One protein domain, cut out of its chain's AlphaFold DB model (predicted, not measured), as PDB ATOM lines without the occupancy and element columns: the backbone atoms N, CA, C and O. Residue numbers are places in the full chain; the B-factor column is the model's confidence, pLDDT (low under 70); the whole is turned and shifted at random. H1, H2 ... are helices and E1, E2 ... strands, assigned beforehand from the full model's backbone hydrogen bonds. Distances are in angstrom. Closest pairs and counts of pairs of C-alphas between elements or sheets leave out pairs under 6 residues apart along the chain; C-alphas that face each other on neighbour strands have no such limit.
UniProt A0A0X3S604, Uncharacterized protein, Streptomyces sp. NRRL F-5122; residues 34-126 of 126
ATOM      1  N   ALA A  34     132.295 147.257  83.266       55.66
ATOM      2  CA  ALA A  34     131.436 147.244  82.074       55.66
ATOM      3  C   ALA A  34     130.967 145.831  81.662       55.66
ATOM      4  O   ALA A  34     129.805 145.639  81.306       55.66
ATOM      5  N   ALA A  35     131.851 144.828  81.735       59.84
ATOM      6  CA  ALA A  35     131.476 143.428  81.500       59.84
ATOM      7  C   ALA A  35     130.588 142.901  82.641       59.84
ATOM      8  O   ALA A  35     129.646 142.144  82.420       59.84
ATOM      9  N   ALA A  36     130.875 143.376  83.851       63.34
ATOM     10  CA  ALA A  36     130.110 143.157  85.064       63.34
ATOM     11  C   ALA A  36     128.647 143.656  84.945       63.34
ATOM     12  O   ALA A  36     127.717 142.885  85.188       63.34
ATOM     13  N   GLU A  37     128.416 144.906  84.530       63.78
ATOM     14  CA  GLU A  37     127.068 145.489  84.398       63.78
ATOM     15  C   GLU A  37     126.185 144.694  83.428       63.78
ATOM     16  O   GLU A  37     125.027 144.404  83.731       63.78
ATOM     17  N   ALA A  38     126.744 144.274  82.289       61.88
ATOM     18  CA  ALA A  38     126.030 143.474  81.297       61.88
ATOM     19  C   ALA A  38     125.609 142.087  81.824       61.88
ATOM     20  O   ALA A  38     124.633 141.515  81.340       61.88
ATOM     21  N   ALA A  39     126.320 141.556  82.825       68.06
ATOM     22  CA  ALA A  39     126.039 140.271  83.465       68.06
ATOM     23  C   ALA A  39     125.118 140.387  84.699       68.06
ATOM     24  O   ALA A  39     124.887 139.397  85.393       68.06
ATOM     25  N   GLY A  40     124.573 141.577  84.985       76.44
ATOM     26  CA  GLY A  40     123.671 141.798  86.121       76.44
ATOM     27  C   GLY A  40     124.378 141.842  87.479       76.44
ATOM     28  O   GLY A  40     123.732 141.648  88.515       76.44
ATOM     29  N   VAL A  41     125.689 142.083  87.483       82.31
ATOM     30  CA  VAL A  41     126.466 142.299  88.705       82.31
ATOM     31  C   VAL A  41     126.428 143.789  89.083       82.31
ATOM     32  O   VAL A  41     126.135 144.645  88.247       82.31
ATOM     33  N   ILE A  42     126.694 144.119  90.347       85.31
ATOM     34  CA  ILE A  42     126.629 145.498  90.848       85.31
ATOM     35  C   ILE A  42     128.044 146.075  90.878       85.31
ATOM     36  O   ILE A  42     128.870 145.588  91.652       85.31
ATOM     37  N   PRO A  43     128.341 147.117  90.084       79.94
ATOM     38  CA  PRO A  43     129.653 147.753  90.045       79.94
ATOM     39  C   PRO A  43     130.173 148.167  91.412       79.94
ATOM     40  O   PRO A  43     129.402 148.570  92.286       79.94
ATOM     41  N   PHE A  44     131.495 148.139  91.571       83.44
ATOM     42  CA  PHE A  44     132.117 148.685  92.766       83.44
ATOM     43  C   PHE A  44     131.857 150.191  92.862       83.44
ATOM     44  O   PHE A  44     132.101 150.941  91.912       83.44
ATOM     45  N   LYS A  45     131.401 150.646  94.031       83.50
ATOM     46  CA  LYS A  45     131.262 152.068  94.345       83.50
ATOM     47  C   LYS A  45     131.805 152.333  95.737       83.50
ATOM     48  O   LYS A  45     131.225 151.907  96.734       83.50
ATOM     49  N   GLN A  46     132.894 153.097  95.801       83.62
ATOM     50  CA  GLN A  46     133.535 153.457  97.061       83.62
ATOM     51  C   GLN A  46     132.527 154.076  98.042       83.62
ATOM     52  O   GLN A  46     131.726 154.940  97.678       83.62
ATOM     53  N   GLY A  47     132.567 153.613  99.294       87.19
ATOM     54  CA  GLY A  47     131.675 154.066 100.365       87.19
ATOM     55  C   GLY A  47     130.248 153.516 100.286       87.19
ATOM     56  O   GLY A  47     129.433 153.846 101.141       87.19
ATOM     57  N   THR A  48     129.929 152.687  99.288       87.00
ATOM     58  CA  THR A  48     128.645 151.981  99.206       87.00
ATOM     59  C   THR A  48     128.842 150.543  99.677       87.00
ATOM     60  O   THR A  48     129.618 149.831  99.042       87.00
ATOM     61  N   PRO A  49     128.167 150.105 100.754       85.12
ATOM     62  CA  PRO A  49     128.223 148.715 101.192       85.12
ATOM     63  C   PRO A  49     127.727 147.752 100.109       85.12
ATOM     64  O   PRO A  49     126.825 148.089  99.334       85.12
ATOM     65  N   SER A  50     128.285 146.543 100.093       84.31
ATOM     66  CA  SER A  50     127.751 145.436  99.304       84.31
ATOM     67  C   SER A  50     126.327 145.095  99.771       84.31
ATOM     68  O   SER A  50     126.044 145.141 100.972       84.31
ATOM     69  N   PRO A  51     125.394 144.798  98.854       88.50
ATOM     70  CA  PRO A  51     124.046 144.397  99.226       88.50
ATOM     71  C   PRO A  51     124.043 142.993  99.836       88.50
ATOM     72  O   PRO A  51     124.767 142.115  99.382       88.50
ATOM     73  N   ALA A  52     123.148 142.750 100.795       89.38
ATOM     74  CA  ALA A  52     122.858 141.406 101.288       89.38
ATOM     75  C   ALA A  52     122.020 140.641 100.248       89.38
ATOM     76  O   ALA A  52     120.787 140.668 100.277       89.38
ATOM     77  N   LYS A  53     122.690 140.030  99.271       91.88
ATOM     78  CA  LYS A  53     122.061 139.296  98.171       91.88
ATOM     79  C   LYS A  53     122.848 138.018  97.923       91.88
ATOM     80  O   LYS A  53     124.035 138.094  97.663       91.88
ATOM     81  N   SER A  54     122.170 136.880  97.873       93.88
ATOM     82  CA  SER A  54     122.820 135.593  97.610       93.88
ATOM     83  C   SER A  54     122.083 134.839  96.503       93.88
ATOM     84  O   SER A  54     120.870 134.985  96.325       93.88
ATOM     85  N   VAL A  55     122.815 134.041  95.729       94.44
ATOM     86  CA  VAL A  55     122.274 133.162  94.684       94.44
ATOM     87  C   VAL A  55     122.922 131.789  94.806       94.44
ATOM     88  O   VAL A  55     124.133 131.688  94.962       94.44
ATOM     89  N   GLY A  56     122.126 130.727  94.675       96.38
ATOM     90  CA  GLY A  56     122.618 129.352  94.755       96.38
ATOM     91  C   GLY A  56     122.884 128.903  96.191       96.38
ATOM     92  O   GLY A  56     122.202 129.331  97.120       96.38
ATOM     93  N   GLN A  57     123.842 127.992  96.358       95.94
ATOM     94  CA  GLN A  57     124.215 127.444  97.658       95.94
ATOM     95  C   GLN A  57     125.379 128.238  98.255       95.94
ATOM     96  O   GLN A  57     126.482 128.224  97.707       95.94
ATOM     97  N   ILE A  58     125.124 128.866  99.402       94.38
ATOM     98  CA  ILE A  58     126.143 129.485 100.251       94.38
ATOM     99  C   ILE A  58     126.447 128.503 101.390       94.38
ATOM    100  O   ILE A  58     125.507 128.052 102.054       94.38
ATOM    101  N   PRO A  59     127.706 128.074 101.576       90.44
ATOM    102  CA  PRO A  59     128.070 127.238 102.709       90.44
ATOM    103  C   PRO A  59     127.913 128.021 104.017       90.44
ATOM    104  O   PRO A  59     128.010 129.241 104.036       90.44
ATOM    105  N   ASP A  60     127.701 127.310 105.121       88.50
ATOM    106  CA  ASP A  60     127.822 127.904 106.453       88.50
ATOM    107  C   ASP A  60     129.314 128.153 106.728       88.50
ATOM    108  O   ASP A  60     130.080 127.205 106.933       88.50
ATOM    109  N   TYR A  61     129.745 129.406 106.590       88.75
ATOM    110  CA  TYR A  61     131.137 129.833 106.715       88.75
ATOM    111  C   TYR A  61     131.206 131.232 107.334       88.75
ATOM    112  O   TYR A  61     130.269 132.021 107.212       88.75
ATOM    113  N   THR A  62     132.332 131.559 107.963       89.06
ATOM    114  CA  THR A  62     132.665 132.949 108.290       89.06
ATOM    115  C   THR A  62     133.703 133.469 107.304       89.06
ATOM    116  O   THR A  62     134.664 132.772 106.978       89.06
ATOM    117  N   GLU A  63     133.540 134.711 106.844       83.94
ATOM    118  CA  GLU A  63     134.511 135.327 105.942       83.94
ATOM    119  C   GLU A  63     135.934 135.259 106.517       83.94
ATOM    120  O   GLU A  63     136.194 135.644 107.659       83.94
ATOM    121  N   GLY A  64     136.869 134.778 105.695       75.00
ATOM    122  CA  GLY A  64     138.269 134.616 106.081       75.00
ATOM    123  C   GLY A  64     138.580 133.299 106.798       75.00
ATOM    124  O   GLY A  64     139.753 133.034 107.066       75.00
ATOM    125  N   GLU A  65     137.588 132.447 107.068       87.44
ATOM    126  CA  GLU A  65     137.835 131.091 107.556       87.44
ATOM    127  C   GLU A  65     138.326 130.154 106.452       87.44
ATOM    128  O   GLU A  65     137.851 130.156 105.319       87.44
ATOM    129  N   GLY A  66     139.253 129.271 106.820       93.06
ATOM    130  CA  GLY A  66     139.832 128.275 105.928       93.06
ATOM    131  C   GLY A  66     141.309 128.534 105.668       93.06
ATOM    132  O   GLY A  66     142.028 129.093 106.493       93.06
ATOM    133  N   THR A  67     141.801 128.044 104.536       95.44
ATOM    134  CA  THR A  67     143.216 128.155 104.159       95.44
ATOM    135  C   THR A  67     143.336 128.844 102.813       95.44
ATOM    136  O   THR A  67     142.815 128.336 101.823       95.44
ATOM    137  N   ILE A  68     144.050 129.969 102.751       93.69
ATOM    138  CA  ILE A  68     144.394 130.596 101.469       93.69
ATOM    139  C   ILE A  68     145.241 129.608 100.661       93.69
ATOM    140  O   ILE A  68     146.245 129.087 101.148       93.69
ATOM    141  N   VAL A  69     144.820 129.333  99.431       92.19
ATOM    142  CA  VAL A  69     145.496 128.405  98.521       92.19
ATOM    143  C   VAL A  69     146.021 129.128  97.289       92.19
ATOM    144  O   VAL A  69     145.480 130.141  96.852       92.19
ATOM    145  N   SER A  70     147.069 128.565  96.696       88.25
ATOM    146  CA  SER A  70     147.692 129.044  95.463       88.25
ATOM    147  C   SER A  70     147.896 127.896  94.462       88.25
ATOM    148  O   SER A  70     147.532 126.741  94.716       88.25
ATOM    149  N   GLY A  71     148.444 128.212  93.287       87.81
ATOM    150  CA  GLY A  71     148.729 127.241  92.231       87.81
ATOM    151  C   GLY A  71     147.474 126.691  91.547       87.81
ATOM    152  O   GLY A  71     146.415 127.313  91.537       87.81
ATOM    153  N   ALA A  72     147.578 125.483  90.987       90.56
ATOM    154  CA  ALA A  72     146.586 124.958  90.044       90.56
ATOM    155  C   ALA A  72     145.149 124.857  90.591       90.56
ATOM    156  O   ALA A  72     144.193 124.936  89.819       90.56
ATOM    157  N   ALA A  73     144.972 124.650  91.900       94.19
ATOM    158  CA  ALA A  73     143.642 124.636  92.510       94.19
ATOM    159  C   ALA A  73     143.029 126.046  92.547       94.19
ATOM    160  O   ALA A  73     141.882 126.220  92.140       94.19
ATOM    161  N   ALA A  74     143.813 127.046  92.963       93.12
ATOM    162  CA  ALA A  74     143.396 128.444  92.973       93.12
ATOM    163  C   ALA A  74     143.110 128.963  91.554       93.12
ATOM    164  O   ALA A  74     142.103 129.638  91.346       93.12
ATOM    165  N   ASP A  75     143.917 128.567  90.564       90.69
ATOM    166  CA  ASP A  75     143.707 128.939  89.159       90.69
ATOM    167  C   ASP A  75     142.369 128.410  88.624       90.69
ATOM    168  O   ASP A  75     141.615 129.123  87.957       90.69
ATOM    169  N   LYS A  76     142.039 127.148  88.931       94.50
ATOM    170  CA  LYS A  76     140.775 126.529  88.508       94.50
ATOM    171  C   LYS A  76     139.570 127.148  89.210       94.50
ATOM    172  O   LYS A  76     138.561 127.386  88.549       94.50
ATOM    173  N   ALA A  77     139.671 127.425  90.510       96.31
ATOM    174  CA  ALA A  77     138.611 128.093  91.262       96.31
ATOM    175  C   ALA A  77     138.374 129.520  90.740       96.31
ATOM    176  O   ALA A  77     137.241 129.871  90.420       96.31
ATOM    177  N   THR A  78     139.445 130.291  90.530       92.81
ATOM    178  CA  THR A  78     139.402 131.629  89.914       92.81
ATOM    179  C   THR A  78     138.728 131.589  88.546       92.81
ATOM    180  O   THR A  78     137.820 132.373  88.279       92.81
ATOM    181  N   LYS A  79     139.119 130.645  87.682       90.12
ATOM    182  CA  LYS A  79     138.504 130.498  86.358       90.12
ATOM    183  C   LYS A  79     137.010 130.175  86.449       90.12
ATOM    184  O   LYS A  79     136.236 130.689  85.647       90.12
ATOM    185  N   ALA A  80     136.604 129.334  87.400       94.06
ATOM    186  CA  ALA A  80     135.193 129.036  87.632       94.06
ATOM    187  C   ALA A  80     134.426 130.285  88.101       94.06
ATOM    188  O   ALA A  80     133.360 130.576  87.566       94.06
ATOM    189  N   ALA A  81     134.990 131.063  89.028       93.06
ATOM    190  CA  ALA A  81     134.382 132.300  89.516       93.06
ATOM    191  C   ALA A  81     134.260 133.383  88.431       93.06
ATOM    192  O   ALA A  81     133.256 134.089  88.368       93.06
ATOM    193  N   GLN A  82     135.220 133.468  87.507       88.12
ATOM    194  CA  GLN A  82     135.152 134.401  86.376       88.12
ATOM    195  C   GLN A  82     134.029 134.086  85.375       88.12
ATOM    196  O   GLN A  82     133.692 134.941  84.561       88.12
ATOM    197  N   ALA A  83     133.414 132.899  85.430       86.62
ATOM    198  CA  ALA A  83     132.181 132.639  84.686       86.62
ATOM    199  C   ALA A  83     130.967 133.386  85.276       86.62
ATOM    200  O   ALA A  83     130.003 133.627  84.556       86.62
ATOM    201  N   VAL A  84     131.020 133.751  86.565       88.69
ATOM    202  CA  VAL A  84     130.007 134.569  87.257       88.69
ATOM    203  C   VAL A  84     130.313 136.053  87.090       88.69
ATOM    204  O   VAL A  84     129.421 136.837  86.784       88.69
ATOM    205  N   VAL A  85     131.584 136.433  87.259       85.44
ATOM    206  CA  VAL A  85     132.052 137.813  87.082       85.44
ATOM    207  C   VAL A  85     133.121 137.841  85.990       85.44
ATOM    208  O   VAL A  85     134.314 137.717  86.294       85.44
ATOM    209  N   PRO A  86     132.730 137.973  84.708       77.88
ATOM    210  CA  PRO A  86     133.679 138.060  83.606       77.88
ATOM    211  C   PRO A  86     134.707 139.172  83.828       77.88
ATOM    212  O   PRO A  86     134.369 140.348  83.959       77.88
ATOM    213  N   GLY A  87     135.982 138.784  83.899       70.69
ATOM    214  CA  GLY A  87     137.084 139.707  84.175       70.69
ATOM    215  C   GLY A  87     137.107 140.270  85.598       70.69
ATOM    216  O   GLY A  87     137.698 141.325  85.819       70.69
ATOM    217  N   GLY A  88     136.469 139.588  86.554       79.44
ATOM    218  CA  GLY A  88     136.575 139.905  87.972       79.44
ATOM    219  C   GLY A  88     138.010 139.785  88.489       79.44
ATOM    220  O   GLY A  88     138.785 138.929  88.036       79.44
ATOM    221  N   ILE A  89     138.356 140.663  89.432       81.50
ATOM    222  CA  ILE A  89     139.656 140.706  90.104       81.50
ATOM    223  C   ILE A  89     139.520 139.973  91.433       81.50
ATOM    224  O   ILE A  89     138.824 140.453  92.325       81.50
ATOM    225  N   ASN A  90     140.222 138.848  91.565       86.50
ATOM    226  CA  ASN A  90     140.240 138.065  92.796       86.50
ATOM    227  C   ASN A  90     141.554 138.297  93.544       86.50
ATOM    228  O   ASN A  90     142.624 138.167  92.949       86.50
ATOM    229  N   ASP A  91     141.481 138.639  94.827       88.56
ATOM    230  CA  ASP A  91     142.652 138.843  95.692       88.56
ATOM    231  C   ASP A  91     143.075 137.560  96.421       88.56
ATOM    232  O   ASP A  91     144.266 137.357  96.661       88.56
ATOM    233  N   ARG A  92     142.122 136.672  96.732       91.75
ATOM    234  CA  ARG A  92     142.378 135.382  97.380       91.75
ATOM    235  C   ARG A  92     141.427 134.282  96.913       91.75
ATOM    236  O   ARG A  92     140.272 134.515  96.560       91.75
ATOM    237  N   VAL A  93     141.924 133.050  96.996       94.25
ATOM    238  CA  VAL A  93     141.114 131.829  96.983       94.25
ATOM    239  C   VAL A  93     141.319 131.129  98.316       94.25
ATOM    240  O   VAL A  93     142.453 130.812  98.679       94.25
ATOM    241  N   VAL A  94     140.234 130.870  99.036       96.00
ATOM    242  CA  VAL A  94     140.248 130.208 100.340       96.00
ATOM    243  C   VAL A  94     139.652 128.820 100.190       96.00
ATOM    244  O   VAL A  94     138.546 128.662  99.691       96.00
ATOM    245  N   LYS A  95     140.385 127.787 100.601       96.75
ATOM    246  CA  LYS A  95     139.858 126.430 100.727       96.75
ATOM    247  C   LYS A  95     139.167 126.291 102.081       96.75
ATOM    248  O   LYS A  95     139.820 126.404 103.120       96.75
ATOM    249  N   LEU A  96     137.872 126.010 102.050       96.25
ATOM    250  CA  LEU A  96     137.030 125.822 103.224       96.25
ATOM    251  C   LEU A  96     137.266 124.439 103.856       96.25
ATOM    252  O   LEU A  96     137.798 123.521 103.220       96.25
ATOM    253  N   SER A  97     136.844 124.266 105.111       94.81
ATOM    254  CA  SER A  97     137.009 123.017 105.878       94.81
ATOM    255  C   SER A  97     136.336 121.816 105.205       94.81
ATOM    256  O   SER A  97     136.867 120.703 105.207       94.81
ATOM    257  N   ASN A  98     135.199 122.055 104.549       93.69
ATOM    258  CA  ASN A  98     134.478 121.052 103.779       93.69
ATOM    259  C   ASN A  98     135.198 120.682 102.466       93.69
ATOM    260  O   ASN A  98     134.811 119.698 101.840       93.69
ATOM    261  N   GLY A  99     136.252 121.408 102.070       95.81
ATOM    262  CA  GLY A  99     137.078 121.221 100.876       95.81
ATOM    263  C   GLY A  99     136.627 121.996  99.635       95.81
ATOM    264  O   GLY A  99     137.274 121.866  98.597       95.81
ATOM    265  N   GLU A 100     135.539 122.757  99.725       97.25
ATOM    266  CA  GLU A 100     135.117 123.730  98.713       97.25
ATOM    267  C   GLU A 100     136.013 124.973  98.755       97.25
ATOM    268  O   GLU A 100     136.938 125.065  99.566       97.25
ATOM    269  N   TYR A 101     135.766 125.911  97.850       97.44
ATOM    270  CA  TYR A 101     136.551 127.123  97.709       97.44
ATOM    271  C   TYR A 101     135.654 128.357  97.762       97.44
ATOM    272  O   TYR A 101     134.647 128.410  97.063       97.44
ATOM    273  N   GLU A 102     136.059 129.359  98.529       96.88
ATOM    274  CA  GLU A 102     135.599 130.741  98.415       96.88
ATOM    275  C   GLU A 102     136.592 131.488  97.518       96.88
ATOM    276  O   GLU A 102     137.802 131.489  97.763       96.88
ATOM    277  N   VAL A 103     136.096 132.112  96.457       94.94
ATOM    278  CA  VAL A 103     136.862 133.044  95.632       94.94
ATOM    279  C   VAL A 103     136.381 134.445  95.968       94.94
ATOM    280  O   VAL A 103     135.227 134.781  95.710       94.94
ATOM    281  N   HIS A 104     137.268 135.246  96.548       93.38
ATOM    282  CA  HIS A 104     136.962 136.612  96.946       93.38
ATOM    283  C   HIS A 104     137.262 137.557  95.781       93.38
ATOM    284  O   HIS A 104     138.383 137.586  95.270       93.38
ATOM    285  N   ASN A 105     136.244 138.284  95.331       89.06
ATOM    286  CA  ASN A 105     136.267 139.172  94.179       89.06
ATOM    287  C   ASN A 105     136.072 140.624  94.621       89.06
ATOM    288  O   ASN A 105     134.994 141.016  95.051       89.06
ATOM    289  N   ILE A 106     137.088 141.449  94.397       86.75
ATOM    290  CA  ILE A 106     137.135 142.844  94.857       86.75
ATOM    291  C   ILE A 106     136.771 143.864  93.768       86.75
ATOM    292  O   ILE A 106     136.862 145.072  93.972       86.75
ATOM    293  N   SER A 107     136.413 143.405  92.566       81.25
ATOM    294  CA  SER A 107     136.166 144.295  91.419       81.25
ATOM    295  C   SER A 107     134.758 144.903  91.366       81.25
ATOM    296  O   SER A 107     134.501 145.788  90.546       81.25
ATOM    297  N   VAL A 108     133.839 144.427  92.207       86.06
ATOM    298  CA  VAL A 108     132.400 144.738  92.172       86.06
ATOM    299  C   VAL A 108     131.849 144.825  93.599       86.06
ATOM    300  O   VAL A 108     132.428 144.249  94.511       86.06
ATOM    301  N   ASN A 109     130.720 145.508  93.803       87.19
ATOM    302  CA  ASN A 109     130.002 145.468  95.085       87.19
ATOM    303  C   ASN A 109     129.166 144.187  95.232       87.19
ATOM    304  O   ASN A 109     128.780 143.839  96.339       87.19
ATOM    305  N   TRP A 110     128.831 143.508  94.131       90.94
ATOM    306  CA  TRP A 110     128.171 142.201  94.159       90.94
ATOM    307  C   TRP A 110     128.329 141.481  92.815       90.94
ATOM    308  O   TRP A 110     128.095 142.137  91.796       90.94
ATOM    309  N   PRO A 111     128.633 140.172  92.766       91.25
ATOM    310  CA  PRO A 111     128.999 139.314  93.895       91.25
ATOM    311  C   PRO A 111     130.468 139.476  94.312       91.25
ATOM    312  O   PRO A 111     131.361 139.590  93.465       91.25
ATOM    313  N   HIS A 112     130.693 139.476  95.622       90.00
ATOM    314  CA  HIS A 112     131.976 139.660  96.294       90.00
ATOM    315  C   HIS A 112     132.608 138.328  96.737       90.00
ATOM    316  O   HIS A 112     133.827 138.184  96.693       90.00
ATOM    317  N   HIS A 113     131.805 137.316  97.071       94.38
ATOM    318  CA  HIS A 113     132.255 135.960  97.393       94.38
ATOM    319  C   HIS A 113     131.599 134.957  96.445       94.38
ATOM    320  O   HIS A 113     130.380 134.903  96.300       94.38
ATOM    321  N   ILE A 114     132.411 134.145  95.767       95.88
ATOM    322  CA  ILE A 114     131.933 133.105  94.854       95.88
ATOM    323  C   ILE A 114     132.351 131.740  95.385       95.88
ATOM    324  O   ILE A 114     133.541 131.450  95.508       95.88
ATOM    325  N   PHE A 115     131.377 130.868  95.639       97.31
ATOM    326  CA  PHE A 115     131.612 129.527  96.161       97.31
ATOM    327  C   PHE A 115     131.723 128.512  95.037       97.31
ATOM    328  O   PHE A 115     130.882 128.419  94.137       97.31
ATOM    329  N   VAL A 116     132.783 127.719  95.099       98.12
ATOM    330  CA  VAL A 116     133.164 126.757  94.076       98.12
ATOM    331  C   VAL A 116     133.389 125.400  94.731       98.12
ATOM    332  O   VAL A 116     134.162 125.246  95.670       98.12
ATOM    333  N   SER A 117     132.732 124.374  94.204       98.06
ATOM    334  CA  SER A 117     132.880 122.999  94.681       98.06
ATOM    335  C   SER A 117     134.301 122.453  94.503       98.06
ATOM    336  O   SER A 117     135.087 122.931  93.683       98.06
ATOM    337  N   LYS A 118     134.589 121.332  95.174       97.44
ATOM    338  CA  LYS A 118     135.821 120.526  95.012       97.44
ATOM    339  C   LYS A 118     136.166 120.189  93.558       97.44
ATOM    340  O   LYS A 118     137.330 120.000  93.223       97.44
ATOM    341  N   ASN A 119     135.143 120.094  92.706       97.88
ATOM    342  CA  ASN A 119     135.261 119.758  91.288       97.88
ATOM    343  C   ASN A 119     135.224 120.998  90.378       97.88
ATOM    344  O   ASN A 119     134.995 120.867  89.177       97.88
ATOM    345  N   PHE A 120     135.436 122.191  90.937       97.75
ATOM    346  CA  PHE A 120     135.513 123.467  90.222       97.75
ATOM    347  C   PHE A 120     134.233 123.862  89.473       97.75
ATOM    348  O   PHE A 120     134.280 124.458  88.399       97.75
ATOM    349  N   LYS A 121     133.074 123.533  90.053       97.88
ATOM    350  CA  LYS A 121     131.766 124.057  89.628       97.88
ATOM    351  C   LYS A 121     131.281 125.120  90.602       97.88
ATOM    352  O   LYS A 121     131.393 124.893  91.806       97.88
ATOM    353  N   VAL A 122     130.717 126.208  90.086       97.31
ATOM    354  CA  VAL A 122     130.057 127.247  90.892       97.31
ATOM    355  C   VAL A 122     128.878 126.631  91.649       97.31
ATOM    356  O   VAL A 122     128.089 125.889  91.063       97.31
ATOM    357  N   LEU A 123     128.797 126.921  92.944       97.50
ATOM    358  CA  LEU A 123     127.727 126.500  93.851       97.50
ATOM    359  C   LEU A 123     126.750 127.644  94.119       97.50
ATOM    360  O   LEU A 123     125.535 127.457  94.062       97.50
ATOM    361  N   GLY A 124     127.296 128.826  94.374       96.25
ATOM    362  CA  GLY A 124     126.558 130.033  94.701       96.25
ATOM    363  C   GLY A 124     127.496 131.220  94.848       96.25
ATOM    364  O   GLY A 124     128.712 131.079  94.700       96.25
ATOM    365  N   TYR A 125     126.927 132.393  95.079       95.31
ATOM    366  CA  TYR A 125     127.669 133.635  95.244       95.31
ATOM    367  C   TYR A 125     126.840 134.689  95.975       95.31
ATOM    368  O   TYR A 125     125.610 134.717  95.852       95.31
ATOM    369  N   GLU A 126     127.536 135.564  96.691       92.69
ATOM    370  CA  GLU A 126     126.991 136.717  97.411       92.69
ATOM    371  C   GLU A 126     127.925 137.923  97.377       92.69
ATOM    372  O   GLU A 126     129.063 137.771  96.891       92.69
TER     373      GLU A 126
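This is residues 34 to 126 of the 126 residues of an uncharacterized protein of Streptomyces sp. NRRL F-5122 (UniProt A0A0X3S604). Little here is regular structure: a small four-stranded sheet has H2 across one face, and a long unnamed stretch, residues 39 to 71, wraps round it, tied by short pairings to E3, E5 and E1. The 93 printed residues hold H1 H2 E1 E2 E3 E4 E5 in order; the antiparallel sheet runs E1 E2 E4 E5, and the class is mixed, with 37 residues in named elements. The whole is compact, with a radius of gyration of the C-alphas of 12.3 A and spans of 31 by 23 by 21 A.

Edge strand E1, residues 90 to 95, forms a hairpin with E2, residues 101 to 105; N 94 and O 102, 2.8 A apart, are within hydrogen-bond range. E4, residues 113 to 116, is antiparallel to E2, with N 103 and O 114 at 2.8 A, and forms a hairpin with edge strand E5, residues 122 to 125, with N 115 and O 124 at 2.8 A. H2, residues 72 to 81, is on the sheet at a height of 8.3 A; its closest C-alpha pair with E1 is Ala 74 and Val 93, 5.7 A. E3, residues 108 to 110, pairs with no named strand and runs on into E4 at 73 degrees. H1, residues 34 to 38, is not on the sheet. In H1 and H2 every O i to N i+4 pair is within range.

H1 begins at C-alpha 34 (131.436, 147.244, 82.074). H2 measures 14.3 A, E1 14.1 A and E2 12.6 A. E5 ends at C-alpha 125 (127.669, 133.635, 95.244).

The farthest C-alphas, Gly 47 and Asn 119, are 35.7 A apart. The printed part has no cut. H1 to H2 is a long link of 33 residues. Residues 34 to 39 have pLDDT under 70.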